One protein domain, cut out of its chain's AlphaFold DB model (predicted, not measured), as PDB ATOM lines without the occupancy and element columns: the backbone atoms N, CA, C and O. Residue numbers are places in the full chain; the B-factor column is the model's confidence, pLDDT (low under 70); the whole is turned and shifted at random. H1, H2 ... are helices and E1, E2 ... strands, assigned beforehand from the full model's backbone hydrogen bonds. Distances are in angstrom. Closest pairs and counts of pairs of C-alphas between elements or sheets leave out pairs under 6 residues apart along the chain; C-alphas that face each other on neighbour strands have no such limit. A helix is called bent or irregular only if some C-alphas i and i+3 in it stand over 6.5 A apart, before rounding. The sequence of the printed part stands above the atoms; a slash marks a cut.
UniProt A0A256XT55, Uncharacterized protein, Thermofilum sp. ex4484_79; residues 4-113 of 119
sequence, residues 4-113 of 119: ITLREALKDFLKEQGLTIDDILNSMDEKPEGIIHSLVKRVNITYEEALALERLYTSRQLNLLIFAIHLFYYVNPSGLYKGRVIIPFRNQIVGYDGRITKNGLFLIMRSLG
ATOM      1  N   ILE A   4     119.200  70.448 104.179       97.69
ATOM      2  CA  ILE A   4     119.034  71.107 105.477       97.69
ATOM      3  C   ILE A   4     117.548  71.213 105.811       97.69
ATOM      4  O   ILE A   4     116.728  71.498 104.937       97.69
ATOM      5  N   THR A   5     117.175  70.987 107.069       97.25
ATOM      6  CA  THR A   5     115.781  71.186 107.484       97.25
ATOM      7  C   THR A   5     115.424  72.665 107.535       97.25
ATOM      8  O   THR A   5     116.267  73.514 107.825       97.25
ATOM      9  N   LEU A   6     114.146  72.996 107.326       97.31
ATOM     10  CA  LEU A   6     113.666  74.374 107.461       97.31
ATOM     11  C   LEU A   6     114.019  74.981 108.828       97.31
ATOM     12  O   LEU A   6     114.387  76.149 108.916       97.31
ATOM     13  N   ARG A   7     113.946  74.181 109.900       96.75
ATOM     14  CA  ARG A   7     114.290  74.616 111.259       96.75
ATOM     15  C   ARG A   7     115.778  74.925 111.409       96.75
ATOM     16  O   ARG A   7     116.115  75.915 112.050       96.75
ATOM     17  N   GLU A   8     116.660  74.091 110.868       97.25
ATOM     18  CA  GLU A   8     118.106  74.347 110.901       97.25
ATOM     19  C   GLU A   8     118.467  75.569 110.058       97.25
ATOM     20  O   GLU A   8     119.218  76.416 110.529       97.25
ATOM     21  N   ALA A   9     117.883  75.703 108.863       97.38
ATOM     22  CA  ALA A   9     118.091  76.861 107.999       97.38
ATOM     23  C   ALA A   9     117.633  78.160 108.677       97.38
ATOM     24  O   ALA A   9     118.344  79.161 108.637       97.38
ATOM     25  N   LEU A  10     116.478  78.134 109.352       97.25
ATOM     26  CA  LEU A  10     115.971  79.268 110.123       97.25
ATOM     27  C   LEU A  10     116.913  79.647 111.273       97.25
ATOM     28  O   LEU A  10     117.230  80.820 111.441       97.25
ATOM     29  N   LYS A  11     117.376  78.664 112.057       96.44
ATOM     30  CA  LYS A  11     118.310  78.906 113.168       96.44
ATOM     31  C   LYS A  11     119.640  79.481 112.685       96.44
ATOM     32  O   LYS A  11     120.149  80.411 113.301       96.44
ATOM     33  N   ASP A  12     120.188  78.931 111.605       97.56
ATOM     34  CA  ASP A  12     121.441  79.393 111.003       97.56
ATOM     35  C   ASP A  12     121.298  80.828 110.474       97.56
ATOM     36  O   ASP A  12     122.127  81.678 110.783       97.56
ATOM     37  N   PHE A  13     120.193  81.130 109.779       96.69
ATOM     38  CA  PHE A  13     119.898  82.475 109.282       96.69
ATOM     39  C   PHE A  13     119.842  83.506 110.411       96.69
ATOM     40  O   PHE A  13     120.482  84.548 110.321       96.69
ATOM     41  N   LEU A  14     119.108  83.213 111.486       96.50
ATOM     42  CA  LEU A  14     118.971  84.140 112.611       96.50
ATOM     43  C   LEU A  14     120.302  84.356 113.336       96.50
ATOM     44  O   LEU A  14     120.668  85.494 113.622       96.50
ATOM     45  N   LYS A  15     121.070  83.278 113.546       96.94
ATOM     46  CA  LYS A  15     122.390  83.342 114.179       96.94
ATOM     47  C   LYS A  15     123.347  84.270 113.429       96.94
ATOM     48  O   LYS A  15     124.079  85.018 114.068       96.94
ATOM     49  N   GLU A  16     123.344  84.244 112.098       96.56
ATOM     50  CA  GLU A  16     124.193  85.128 111.286       96.56
ATOM     51  C   GLU A  16     123.830  86.603 111.405       96.56
ATOM     52  O   GLU A  16     124.701  87.457 111.275       96.56
ATOM     53  N   GLN A  17     122.560  86.899 111.671       94.88
ATOM     54  CA  GLN A  17     122.093  88.264 111.904       94.88
ATOM     55  C   GLN A  17     122.272  88.702 113.366       94.88
ATOM     56  O   GLN A  17     121.905  89.820 113.712       94.88
ATOM     57  N   GLY A  18     122.809  87.837 114.237       96.62
ATOM     58  CA  GLY A  18     122.893  88.104 115.673       96.62
ATOM     59  C   GLY A  18     121.525  88.149 116.361       96.62
ATOM     60  O   GLY A  18     121.394  88.799 117.393       96.62
ATOM     61  N   LEU A  19     120.515  87.487 115.787       96.31
ATOM     62  CA  LEU A  19     119.133  87.497 116.264       96.31
ATOM     63  C   LEU A  19     118.712  86.129 116.796       96.31
ATOM     64  O   LEU A  19     119.204  85.076 116.378       96.31
ATOM     65  N   THR A  20     117.732  86.141 117.689       95.44
ATOM     66  CA  THR A  20     116.995  84.956 118.122       95.44
ATOM     67  C   THR A  20     115.619  84.897 117.459       95.44
ATOM     68  O   THR A  20     115.143  85.860 116.854       95.44
ATOM     69  N   ILE A  21     114.948  83.745 117.564       93.69
ATOM     70  CA  ILE A  21     113.544  83.631 117.135       93.69
ATOM     71  C   ILE A  21     112.676  84.594 117.950       93.69
ATOM     72  O   ILE A  21     111.775  85.214 117.390       93.69
ATOM     73  N   ASP A  22     112.950  84.739 119.247       94.56
ATOM     74  CA  ASP A  22     112.148  85.586 120.121       94.56
ATOM     75  C   ASP A  22     112.283  87.067 119.767       94.56
ATOM     76  O   ASP A  22     111.267  87.754 119.761       94.56
ATOM     77  N   ASP A  23     113.470  87.536 119.368       94.50
ATOM     78  CA  ASP A  23     113.665  88.919 118.903       94.50
ATOM     79  C   ASP A  23     112.769  89.238 117.702       94.50
ATOM     80  O   ASP A  23     112.097  90.269 117.671       94.50
ATOM     81  N   ILE A  24     112.703  88.317 116.732       93.75
ATOM     82  CA  ILE A  24     111.823  88.464 115.570       93.75
ATOM     83  C   ILE A  24     110.365  88.457 116.012       93.75
ATOM     84  O   ILE A  24     109.631  89.387 115.686       93.75
ATOM     85  N   LEU A  25     109.936  87.441 116.765       93.88
ATOM     86  CA  LEU A  25     108.528  87.291 117.134       93.88
ATOM     87  C   LEU A  25     108.025  88.440 118.016       93.88
ATOM     88  O   LEU A  25     106.877  88.838 117.862       93.88
ATOM     89  N   ASN A  26     108.874  89.003 118.881       93.31
ATOM     90  CA  ASN A  26     108.541  90.156 119.725       93.31
ATOM     91  C   ASN A  26     108.386  91.461 118.925       93.31
ATOM     92  O   ASN A  26     107.764  92.402 119.407       93.31
ATOM     93  N   SER A  27     108.955  91.529 117.718       92.06
ATOM     94  CA  SER A  27     108.821  92.675 116.805       92.06
ATOM     95  C   SER A  27     107.620  92.576 115.856       92.06
ATOM     96  O   SER A  27     107.301  93.540 115.161       92.06
ATOM     97  N   MET A  28     106.965  91.412 115.793       91.81
ATOM     98  CA  MET A  28     105.848  91.166 114.884       91.81
ATOM     99  C   MET A  28     104.514  91.569 115.515       91.81
ATOM    100  O   MET A  28     104.325  91.467 116.723       91.81
ATOM    101  N   ASP A  29     103.571  91.996 114.672       82.31
ATOM    102  CA  ASP A  29     102.205  92.291 115.103       82.31
ATOM    103  C   ASP A  29     101.507  91.015 115.604       82.31
ATOM    104  O   ASP A  29     101.564  89.965 114.960       82.31
ATOM    105  N   GLU A  30     100.843  91.110 116.753       87.31
ATOM    106  CA  GLU A  30     100.071  90.017 117.352       87.31
ATOM    107  C   GLU A  30      98.558  90.176 117.145       87.31
ATOM    108  O   GLU A  30      97.793  89.317 117.590       87.31
ATOM    109  N   LYS A  31      98.114  91.239 116.451       93.19
ATOM    110  CA  LYS A  31      96.697  91.458 116.138       93.19
ATOM    111  C   LYS A  31      96.156  90.365 115.205       93.19
ATOM    112  O   LYS A  31      96.719  90.163 114.120       93.19
ATOM    113  N   PRO A  32      95.036  89.710 115.564       91.62
ATOM    114  CA  PRO A  32      94.431  88.649 114.761       91.62
ATOM    115  C   PRO A  32      94.210  89.030 113.292       91.62
ATOM    116  O   PRO A  32      94.532  88.253 112.392       91.62
ATOM    117  N   GLU A  33      93.733  90.246 113.018       93.06
ATOM    118  CA  GLU A  33      93.417  90.702 111.662       93.06
ATOM    119  C   GLU A  33      94.663  90.754 110.767       93.06
ATOM    120  O   GLU A  33      94.620  90.348 109.602       93.06
ATOM    121  N   GLY A  34      95.796  91.211 111.314       94.50
ATOM    122  CA  GLY A  34      97.069  91.289 110.597       94.50
ATOM    123  C   GLY A  34      97.636  89.908 110.261       94.50
ATOM    124  O   GLY A  34      98.148  89.685 109.153       94.50
ATOM    125  N   ILE A  35      97.481  88.957 111.184       95.94
ATOM    126  CA  ILE A  35      97.890  87.559 111.004       95.94
ATOM    127  C   ILE A  35      97.033  86.892 109.929       95.94
ATOM    128  O   ILE A  35      97.573  86.333 108.970       95.94
ATOM    129  N   ILE A  36      95.707  87.002 110.034       97.25
ATOM    130  CA  ILE A  36      94.757  86.422 109.077       97.25
ATOM    131  C   ILE A  36      95.013  86.968 107.669       97.25
ATOM    132  O   ILE A  36      95.160  86.194 106.719       97.25
ATOM    133  N   HIS A  37      95.152  88.291 107.527       95.94
ATOM    134  CA  HIS A  37      95.460  88.913 106.240       95.94
ATOM    135  C   HIS A  37      96.785  88.391 105.657       95.94
ATOM    136  O   HIS A  37      96.884  88.078 104.466       95.94
ATOM    137  N   SER A  38      97.807  88.241 106.503       95.56
ATOM    138  CA  SER A  38      99.111  87.722 106.094       95.56
ATOM    139  C   SER A  38      99.070  86.264 105.641       95.56
ATOM    140  O   SER A  38      99.790  85.925 104.692       95.56
ATOM    141  N   LEU A  39      98.241  85.434 106.282       96.62
ATOM    142  CA  LEU A  39      98.019  84.035 105.919       96.62
ATOM    143  C   LEU A  39      97.320  83.923 104.562       96.62
ATOM    144  O   LEU A  39      97.878  83.304 103.660       96.62
ATOM    145  N   VAL A  40      96.170  84.578 104.372       96.88
ATOM    146  CA  VAL A  40      95.384  84.500 103.120       96.88
ATOM    147  C   VAL A  40      96.179  85.012 101.909       96.88
ATOM    148  O   VAL A  40      96.056  84.491 100.800       96.88
ATOM    149  N   LYS A  41      97.064  85.998 102.109       95.50
ATOM    150  CA  LYS A  41      97.933  86.516 101.041       95.50
ATOM    151  C   LYS A  41      98.992  85.510 100.573       95.50
ATOM    152  O   LYS A  41      99.436  85.579  99.430       95.50
ATOM    153  N   ARG A  42      99.446  84.608 101.450       95.62
ATOM    154  CA  ARG A  42     100.594  83.715 101.195       95.62
ATOM    155  C   ARG A  42     100.198  82.260 101.007       95.62
ATOM    156  O   ARG A  42     100.920  81.522 100.344       95.62
ATOM    157  N   VAL A  43      99.083  81.849 101.592       97.19
ATOM    158  CA  VAL A  43      98.604  80.473 101.612       97.19
ATOM    159  C   VAL A  43      97.302  80.400 100.820       97.19
ATOM    160  O   VAL A  43      96.438  81.263 100.935       97.19
ATOM    161  N   ASN A  44      97.164  79.368  99.996       97.25
ATOM    162  CA  ASN A  44      95.944  79.072  99.263       97.25
ATOM    163  C   ASN A  44      94.911  78.424 100.206       97.25
ATOM    164  O   ASN A  44      94.753  77.201 100.237       97.25
ATOM    165  N   ILE A  45      94.290  79.272 101.026       97.06
ATOM    166  CA  ILE A  45      93.227  78.965 101.993       97.06
ATOM    167  C   ILE A  45      92.150  80.049 101.935       97.06
ATOM    168  O   ILE A  45      92.413  81.166 101.476       97.06
ATOM    169  N   THR A  46      90.946  79.728 102.404       97.44
ATOM    170  CA  THR A  46      89.871  80.719 102.544       97.44
ATOM    171  C   THR A  46      90.068  81.591 103.788       97.44
ATOM    172  O   THR A  46      90.929  81.331 104.634       97.44
ATOM    173  N   TYR A  47      89.264  82.648 103.911       97.19
ATOM    174  CA  TYR A  47      89.283  83.499 105.101       97.19
ATOM    175  C   TYR A  47      88.798  82.738 106.348       97.19
ATOM    176  O   TYR A  47      89.369  82.881 107.424       97.19
ATOM    177  N   GLU A  48      87.794  81.875 106.194       97.62
ATOM    178  CA  GLU A  48      87.255  81.011 107.252       97.62
ATOM    179  C   GLU A  48      88.307  80.022 107.764       97.62
ATOM    180  O   GLU A  48      88.429  79.797 108.966       97.62
ATOM    181  N   GLU A  49      89.116  79.474 106.860       97.94
ATOM    182  CA  GLU A  49      90.230  78.585 107.194       97.94
ATOM    183  C   GLU A  49      91.361  79.327 107.914       97.94
ATOM    184  O   GLU A  49      91.961  78.802 108.852       97.94
ATOM    185  N   ALA A  50      91.630  80.574 107.524       97.50
ATOM    186  CA  ALA A  50      92.580  81.429 108.227       97.50
ATOM    187  C   ALA A  50      92.083  81.813 109.635       97.50
ATOM    188  O   ALA A  50      92.873  81.804 110.576       97.50
ATOM    189  N   LEU A  51      90.781  82.070 109.804       97.56
ATOM    190  CA  LEU A  51      90.149  82.245 111.119       97.56
ATOM    191  C   LEU A  51      90.254  80.979 111.975       97.56
ATOM    192  O   LEU A  51      90.514  81.054 113.173       97.56
ATOM    193  N   ALA A  52      90.058  79.802 111.379       97.44
ATOM    194  CA  ALA A  52      90.224  78.539 112.086       97.44
ATOM    195  C   ALA A  52      91.679  78.343 112.544       97.44
ATOM    196  O   ALA A  52      91.910  77.969 113.693       97.44
ATOM    197  N   LEU A  53      92.664  78.659 111.695       97.12
ATOM    198  CA  LEU A  53      94.080  78.664 112.073       97.12
ATOM    199  C   LEU A  53      94.376  79.624 113.230       97.12
ATOM    200  O   LEU A  53      95.067  79.230 114.168       97.12
ATOM    201  N   GLU A  54      93.839  80.844 113.181       96.81
ATOM    202  CA  GLU A  54      93.990  81.850 114.240       96.81
ATOM    203  C   GLU A  54      93.488  81.333 115.596       96.81
ATOM    204  O   GLU A  54      94.196  81.424 116.591       96.81
ATOM    205  N   ARG A  55      92.346  80.642 115.618       96.75
ATOM    206  CA  ARG A  55      91.798  80.046 116.850       96.75
ATOM    207  C   ARG A  55      92.567  78.822 117.351       96.75
ATOM    208  O   ARG A  55      92.471  78.466 118.524       96.75
ATOM    209  N   LEU A  56      93.266  78.110 116.465       97.12
ATOM    210  CA  LEU A  56      93.920  76.832 116.776       97.12
ATOM    211  C   LEU A  56      95.356  76.979 117.292       97.12
ATOM    212  O   LEU A  56      95.869  76.026 117.907       97.12
ATOM    213  N   TYR A  57      95.991  78.120 117.026       96.94
ATOM    214  CA  TYR A  57      97.409  78.386 117.252       96.94
ATOM    215  C   TYR A  57      97.627  79.752 117.886       96.94
ATOM    216  O   TYR A  57      96.850  80.673 117.689       96.94
ATOM    217  N   THR A  58      98.720  79.905 118.629       96.12
ATOM    218  CA  THR A  58      99.054  81.214 119.199       96.12
ATOM    219  C   THR A  58      99.555  82.171 118.119       96.12
ATOM    220  O   THR A  58     100.173  81.739 117.139       96.12
ATOM    221  N   SER A  59      99.401  83.481 118.341       95.50
ATOM    222  CA  SER A  59      99.965  84.517 117.464       95.50
ATOM    223  C   SER A  59     101.454  84.287 117.195       95.50
ATOM    224  O   SER A  59     101.889  84.353 116.051       95.50
ATOM    225  N   ARG A  60     102.232  83.875 118.209       95.56
ATOM    226  CA  ARG A  60     103.655  83.516 118.055       95.56
ATOM    227  C   ARG A  60     103.887  82.354 117.086       95.56
ATOM    228  O   ARG A  60     104.806  82.412 116.273       95.56
ATOM    229  N   GLN A  61     103.074  81.297 117.150       96.56
ATOM    230  CA  GLN A  61     103.186  80.155 116.234       96.56
ATOM    231  C   GLN A  61     102.847  80.553 114.795       96.56
ATOM    232  O   GLN A  61     103.545  80.144 113.864       96.56
ATOM    233  N   LEU A  62     101.806  81.365 114.610       97.31
ATOM    234  CA  LEU A  62     101.390  81.848 113.294       97.31
ATOM    235  C   LEU A  62     102.396  82.849 112.717       97.31
ATOM    236  O   LEU A  62     102.738  82.763 111.541       97.31
ATOM    237  N   ASN A  63     102.962  83.722 113.547       97.19
ATOM    238  CA  ASN A  63     104.021  84.644 113.149       97.19
ATOM    239  C   ASN A  63     105.301  83.906 112.747       97.19
ATOM    240  O   ASN A  63     105.872  84.204 111.698       97.19
ATOM    241  N   LEU A  64     105.697  82.867 113.491       96.88
ATOM    242  CA  LEU A  64     106.813  81.999 113.108       96.88
ATOM    243  C   LEU A  64     106.572  81.339 111.741       96.88
ATOM    244  O   LEU A  64     107.472  81.285 110.900       96.88
ATOM    245  N   LEU A  65     105.348  80.856 111.512       96.88
ATOM    246  CA  LEU A  65     104.934  80.260 110.245       96.88
ATOM    247  C   LEU A  65     105.040  81.267 109.092       96.88
ATOM    248  O   LEU A  65     105.665  80.973 108.073       96.88
ATOM    249  N   ILE A  66     104.462  82.458 109.262       96.44
ATOM    250  CA  ILE A  66     104.466  83.540 108.268       96.44
ATOM    251  C   ILE A  66     105.899  83.969 107.947       96.44
ATOM    252  O   ILE A  66     106.242  84.117 106.772       96.44
ATOM    253  N   PHE A  67     106.739  84.127 108.971       96.31
ATOM    254  CA  PHE A  67     108.140  84.503 108.813       96.31
ATOM    255  C   PHE A  67     108.912  83.462 107.994       96.31
ATOM    256  O   PHE A  67     109.536  83.801 106.987       96.31
ATOM    257  N   ALA A  68     108.804  82.181 108.359       96.75
ATOM    258  CA  ALA A  68     109.471  81.098 107.641       96.75
ATOM    259  C   ALA A  68     108.977  80.963 106.189       96.75
ATOM    260  O   ALA A  68     109.786  80.766 105.279       96.75
ATOM    261  N   ILE A  69     107.666  81.111 105.950       96.25
ATOM    262  CA  ILE A  69     107.087  81.137 104.598       96.25
ATOM    263  C   ILE A  69     107.710  82.259 103.772       96.25
ATOM    264  O   ILE A  69     108.147  82.033 102.642       96.25
ATOM    265  N   HIS A  70     107.752  83.466 104.337       94.56
ATOM    266  CA  HIS A  70     108.267  84.629 103.636       94.56
ATOM    267  C   HIS A  70     109.742  84.443 103.261       94.56
ATOM    268  O   HIS A  70     110.102  84.581 102.092       94.56
ATOM    269  N   LEU A  71     110.571  84.050 104.226       94.94
ATOM    270  CA  LEU A  71     112.010  83.920 104.042       94.94
ATOM    271  C   LEU A  71     112.387  82.810 103.047       94.94
ATOM    272  O   LEU A  71     113.220  83.023 102.167       94.94
ATOM    273  N   PHE A  72     111.771  81.630 103.161       96.00
ATOM    274  CA  PHE A  72     112.255  80.436 102.459       96.00
ATOM    275  C   PHE A  72     111.452  80.028 101.226       96.00
ATOM    276  O   PHE A  72     111.979  79.283 100.402       96.00
ATOM    277  N   TYR A  73     110.216  80.505 101.066       93.25
ATOM    278  CA  TYR A  73     109.347  80.077  99.961       93.25
ATOM    279  C   TYR A  73     108.792  81.233  99.125       93.25
ATOM    280  O   TYR A  73     108.470  81.024  97.953       93.25
ATOM    281  N   TYR A  74     108.719  82.442  99.696       89.25
ATOM    282  CA  TYR A  74     108.310  83.647  98.976       89.25
ATOM    283  C   TYR A  74     109.508  84.387  98.367       89.25
ATOM    284  O   TYR A  74     109.574  84.542  97.152       89.25
ATOM    285  N   VAL A  75     110.480  84.805  99.187       88.56
ATOM    286  CA  VAL A  75     111.671  85.545  98.720       88.56
ATOM    287  C   VAL A  75     112.663  84.628  97.995       88.56
ATOM    288  O   VAL A  75     113.424  85.083  97.145       88.56
ATOM    289  N   ASN A  76     112.640  83.326  98.289       85.50
ATOM    290  CA  ASN A  76     113.577  82.354  97.737       85.50
ATOM    291  C   ASN A  76     112.903  81.390  96.735       85.50
ATOM    292  O   ASN A  76     112.388  80.339  97.128       85.50
ATOM    293  N   PRO A  77     112.935  81.688  95.423       81.25
ATOM    294  CA  PRO A  77     112.367  80.801  94.411       81.25
ATOM    295  C   PRO A  77     113.189  79.519  94.200       81.25
ATOM    296  O   PRO A  77     112.641  78.530  93.721       81.25
ATOM    297  N   SER A  78     114.477  79.505  94.569       89.00
ATOM    298  CA  SER A  78     115.368  78.360  94.326       89.00
ATOM    299  C   SER A  78     115.121  77.177  95.268       89.00
ATOM    300  O   SER A  78     115.444  76.042  94.929       89.00
ATOM    301  N   GLY A  79     114.577  77.430  96.466       90.94
ATOM    302  CA  GLY A  79     114.480  76.422  97.527       90.94
ATOM    303  C   GLY A  79     115.834  76.009  98.124       90.94
ATOM    304  O   GLY A  79     115.910  75.001  98.828       90.94
ATOM    305  N   LEU A  80     116.903  76.763  97.844       94.38
ATOM    306  CA  LEU A  80     118.244  76.516  98.363       94.38
ATOM    307  C   LEU A  80     118.589  77.480  99.496       94.38
ATOM    308  O   LEU A  80     118.288  78.668  99.431       94.38
ATOM    309  N   TYR A  81     119.303  76.991 100.500       96.00
ATOM    310  CA  TYR A  81     119.918  77.799 101.543       96.00
ATOM    311  C   TYR A  81     121.416  77.488 101.610       96.00
ATOM    312  O   TYR A  81     121.815  76.382 101.979       96.00
ATOM    313  N   LYS A  82     122.256  78.454 101.208       94.88
ATOM    314  CA  LYS A  82     123.725  78.306 101.114       94.88
ATOM    315  C   LYS A  82     124.157  77.065 100.322       94.88
ATOM    316  O   LYS A  82     124.949  76.251 100.790       94.88
ATOM    317  N   GLY A  83     123.558  76.869  99.148       94.81
ATOM    318  CA  GLY A  83     123.827  75.714  98.282       94.81
ATOM    319  C   GLY A  83     123.251  74.377  98.771       94.81
ATOM    320  O   GLY A  83     123.393  73.374  98.075       94.81
ATOM    321  N   ARG A  84     122.575  74.342  99.930       96.75
ATOM    322  CA  ARG A  84     121.881  73.157 100.462       96.75
ATOM    323  C   ARG A  84     120.405  73.206 100.106       96.75
ATOM    324  O   ARG A  84     119.799  74.271 100.160       96.75
ATOM    325  N   VAL A  85     119.809  72.064  99.783       96.31
ATOM    326  CA  VAL A  85     118.369  71.996  99.499       96.31
ATOM    327  C   VAL A  85     117.587  72.032 100.810       96.31
ATOM    328  O   VAL A  85     117.861  71.235 101.709       96.31
ATOM    329  N   ILE A  86     116.615  72.936 100.917       97.50
ATOM    330  CA  ILE A  86     115.726  73.004 102.079       97.50
ATOM    331  C   ILE A  86     114.704  71.869 101.983       97.50
ATOM    332  O   ILE A  86     114.053  71.703 100.949       97.50
ATOM    333  N   ILE A  87     114.545  71.108 103.067       96.75
ATOM    334  CA  ILE A  87     113.423  70.183 103.245       96.75
ATOM    335  C   ILE A  87     112.406  70.783 104.232       96.75
ATOM    336  O   ILE A  87     112.810  71.268 105.297       96.75
ATOM    337  N   PRO A  88     111.095  70.758 103.924       96.12
ATOM    338  CA  PRO A  88     110.450  70.197 102.722       96.12
ATOM    339  C   PRO A  88     110.761  70.970 101.426       96.12
ATOM    340  O   PRO A  88     110.992  72.175 101.449       96.12
ATOM    341  N   PHE A  89     110.766  70.270 100.287       95.75
ATOM    342  CA  PHE A  89     111.154  70.856  99.003       95.75
ATOM    343  C   PHE A  89     110.122  71.867  98.511       95.75
ATOM    344  O   PHE A  89     108.917  71.658  98.647       95.75
ATOM    345  N   ARG A  90     110.572  72.934  97.841       94.31
ATOM    346  CA  ARG A  90     109.684  74.001  97.354       94.31
ATOM    347  C   ARG A  90     108.515  73.484  96.504       94.31
ATOM    348  O   ARG A  90     107.403  73.975  96.666       94.31
ATOM    349  N   ASN A  91     108.737  72.491  95.643       93.94
ATOM    350  CA  ASN A  91     107.694  71.888  94.799       93.94
ATOM    351  C   ASN A  91     106.635  71.084  95.582       93.94
ATOM    352  O   ASN A  91     105.567  70.813  95.049       93.94
ATOM    353  N   GLN A  92     106.910  70.712  96.833       95.81
ATOM    354  CA  GLN A  92     105.931  70.108  97.747       95.81
ATOM    355  C   GLN A  92     105.125  71.171  98.502       95.81
ATOM    356  O   GLN A  92     104.086  70.871  99.090       95.81
ATOM    357  N   ILE A  93     105.630  72.406  98.527       97.12
ATOM    358  CA  ILE A  93     105.114  73.493  99.351       97.12
ATOM    359  C   ILE A  93     104.265  74.465  98.536       97.12
ATOM    360  O   ILE A  93     103.130  74.764  98.917       97.12
ATOM    361  N   VAL A  94     104.813  74.960  97.429       96.25
ATOM    362  CA  VAL A  94     104.240  76.044  96.630       96.25
ATOM    363  C   VAL A  94     103.419  75.466  95.481       96.25
ATOM    364  O   VAL A  94     103.912  74.634  94.724       96.25
ATOM    365  N   GLY A  95     102.170  75.910  95.360       95.19
ATOM    366  CA  GLY A  95     101.268  75.533  94.279       95.19
ATOM    367  C   GLY A  95     101.571  76.265  92.972       95.19
ATOM    368  O   GLY A  95     102.411  77.165  92.909       95.19
ATOM    369  N   TYR A  96     100.841  75.899  91.918       92.25
ATOM    370  CA  TYR A  96     100.967  76.527  90.598       92.25
ATOM    371  C   TYR A  96     100.617  78.023  90.597       92.25
ATOM    372  O   TYR A  96     101.118  78.763  89.759       92.25
ATOM    373  N   ASP A  97      99.802  78.479  91.555       92.44
ATOM    374  CA  ASP A  97      99.430  79.887  91.745       92.44
ATOM    375  C   ASP A  97     100.485  80.700  92.518       92.44
ATOM    376  O   ASP A  97     100.264  81.867  92.840       92.44
ATOM    377  N   GLY A  98     101.626  80.090  92.857       91.94
ATOM    378  CA  GLY A  98     102.707  80.730  93.601       91.94
ATOM    379  C   GLY A  98     102.450  80.864  95.104       91.94
ATOM    380  O   GLY A  98     103.338  81.325  95.823       91.94
ATOM    381  N   ARG A  99     101.285  80.430  95.605       95.69
ATOM    382  CA  ARG A  99     100.958  80.424  97.036       95.69
ATOM    383  C   ARG A  99     101.276  79.074  97.667       95.69
ATOM    384  O   ARG A  99     101.360  78.042  97.005       95.69
ATOM    385  N   ILE A 100     101.453  79.073  98.982       97.31
ATOM    386  CA  ILE A 100     101.643  77.849  99.761       97.31
ATOM    387  C   ILE A 100     100.351  77.030  99.718       97.31
ATOM    388  O   ILE A 100      99.279  77.546 100.022       97.31
ATOM    389  N   THR A 101     100.429  75.752  99.354       97.62
ATOM    390  CA  THR A 101      99.266  74.852  99.415       97.62
ATOM    391  C   THR A 101      98.942  74.489 100.869       97.62
ATOM    392  O   THR A 101      99.819  74.544 101.729       97.62
ATOM    393  N   LYS A 102      97.719  74.033 101.167       96.12
ATOM    394  CA  LYS A 102      97.373  73.511 102.509       96.12
ATOM    395  C   LYS A 102      98.317  72.400 102.976       96.12
ATOM    396  O   LYS A 102      98.815  72.430 104.098       96.12
ATOM    397  N   ASN A 103      98.611  71.449 102.090       96.56
ATOM    398  CA  ASN A 103      99.564  70.376 102.381       96.56
ATOM    399  C   ASN A 103     100.967  70.937 102.632       96.56
ATOM    400  O   ASN A 103     101.639  70.515 103.572       96.56
ATOM    401  N   GLY A 104     101.379  71.931 101.842       97.12
ATOM    402  CA  GLY A 104     102.616  72.666 102.056       97.12
ATOM    403  C   GLY A 104     102.678  73.320 103.436       97.12
ATOM    404  O   GLY A 104     103.671  73.174 104.147       97.12
ATOM    405  N   LEU A 105     101.589  73.956 103.869       97.56
ATOM    406  CA  LEU A 105     101.491  74.557 105.197       97.56
ATOM    407  C   LEU A 105     101.740  73.520 106.299       97.56
ATOM    408  O   LEU A 105     102.563  73.745 107.182       97.56
ATOM    409  N   PHE A 106     101.107  72.347 106.208       97.75
ATOM    410  CA  PHE A 106     101.312  71.266 107.174       97.75
ATOM    411  C   PHE A 106     102.752  70.742 107.202       97.75
ATOM    412  O   PHE A 106     103.273  70.443 108.279       97.75
ATOM    413  N   LEU A 107     103.412  70.641 106.046       97.94
ATOM    414  CA  LEU A 107     104.817  70.233 105.971       97.94
ATOM    415  C   LEU A 107     105.741  71.270 106.625       97.94
ATOM    416  O   LEU A 107     106.636  70.895 107.388       97.94
ATOM    417  N   ILE A 108     105.492  72.563 106.394       97.75
ATOM    418  CA  ILE A 108     106.213  73.660 107.055       97.75
ATOM    419  C   ILE A 108     106.018  73.583 108.571       97.75
ATOM    420  O   ILE A 108     107.002  73.586 109.310       97.75
ATOM    421  N   MET A 109     104.773  73.454 109.040       97.94
ATOM    422  CA  MET A 109     104.448  73.357 110.469       97.94
ATOM    423  C   MET A 109     105.222  72.223 111.138       97.94
ATOM    424  O   MET A 109     105.923  72.461 112.120       97.94
ATOM    425  N   ARG A 110     105.189  71.016 110.558       97.19
ATOM    426  CA  ARG A 110     105.954  69.865 111.066       97.19
ATOM    427  C   ARG A 110     107.445  70.148 111.107       97.19
ATOM    428  O   ARG A 110     108.084  69.853 112.113       97.19
ATOM    429  N   SER A 111     107.994  70.749 110.052       96.94
ATOM    430  CA  SER A 111     109.421  71.056 110.005       96.94
ATOM    431  C   SER A 111     109.836  72.093 111.049       96.94
ATOM    432  O   SER A 111     110.960  72.027 111.538       96.94
ATOM    433  N   LEU A 112     108.948  73.019 111.420       96.31
ATOM    434  CA  LEU A 112     109.156  73.975 112.512       96.31
ATOM    435  C   LEU A 112     108.853  73.366 113.894       96.31
ATOM    436  O   LEU A 112     109.250  73.930 114.912       96.31
ATOM    437  N   GLY A 113     108.232  72.183 113.941       95.56
ATOM    438  CA  GLY A 113     107.760  71.469 115.136       95.56
ATOM    439  C   GLY A 113     106.481  72.026 115.745       95.56
ATOM    440  O   GLY A 113     106.250  71.868 116.938       95.56
TER     441      GLY A 113
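AT A GLANCE: This is residues 4 to 113 of the 119 residues of an uncharacterized protein of Thermofilum sp. ex4484_79 (UniProt A0A256XT55). One helix, H5, runs through the middle of a cluster of shorter helices: H3 lies side by side with it, H7 crosses it, and H1 and H2 stand crosswise to it. H4 packs on H3 at one end of the longest axis, the short strand E1 lies toward the other end near H1, and the small helix H6 packs on H7. The printed part has 110 residues, with seven named helices and one named strand in the order H1 H2 H3 H4 H5 E1 H6 H7, and its class is mostly helix. It is compact, with a radius of gyration of the C-alphas of 13.4 A and spans of 38 by 33 by 21 A.

HOW THE PARTS SIT: H1, residues 6 to 16, only just touches H5, residues 59 to 74, with 3 pairs of C-alphas within 8 A; the closest are those of Leu 10 and Ala 68, 7.2 A apart. H2, residues 21 to 27, also only just touches H5, with 3 pairs, closest at Leu 25 and Arg 60, 6.2 A. H3, residues 32 to 42, touches H5 at a shallow tilt of 23 degrees, the same way, with C-alphas 39 and 66 closest at 6.9 A. H4, residues 47 to 56, touches H3 at a steep tilt of 57 degrees, opposite ways, closest at Ile 36 and Ala 50, 5.5 A. H5 is the hub. E1, residues 84 to 87, pairs with no named strand, but short pairings join residues 86 to 87 to residues 4 to 5, parallel, and residues 84 to 85 to residues 80 to 81, antiparallel. H7, residues 102 to 112, is about perpendicular to H5 at 73 degrees and touches residues 65 to 69 of it alone, closest at Leu 65 and Met 109, 6.9 A. H7 touches H6, residues 90 to 93, with C-alphas 93 and 104 closest at 3.8 A. H7 also touches H1, with C-alphas 7 and 112 closest at 5.3 A. H4 and H7 are apart. Every O i to N i+4 pair is within hydrogen-bond range in H1, H2, H4, H5 and H7; H3 has 6 of 7, and H6 is too short for such a pair.

IN THESE COORDINATES: H1 begins at C-alpha 6, (113.666, 74.374, 107.461), and is 15.5 A long. H2 is 10.2 A, H3 15.7 A and H4 14.2 A long. H5 is 20.3 A long, from C-alpha 59 at (99.965, 84.517, 117.464); it is neither bent nor irregular, but only just: C-alphas 71 and 74 are 6.3 A apart. E1 is 9.4 A, H6 5.0 A and H7 15.5 A long; H7 ends at C-alpha 112, (109.156, 73.975, 112.512).

THE WHOLE: The two C-alphas farthest apart are those of Glu 48 and Gly 83, 38.0 A. The printed part has no cut. The links from H5 to E1 and from H6 to H7 are short, and the others are tight. The mean pLDDT of the printed part is 95.3, and no printed residue is under 70.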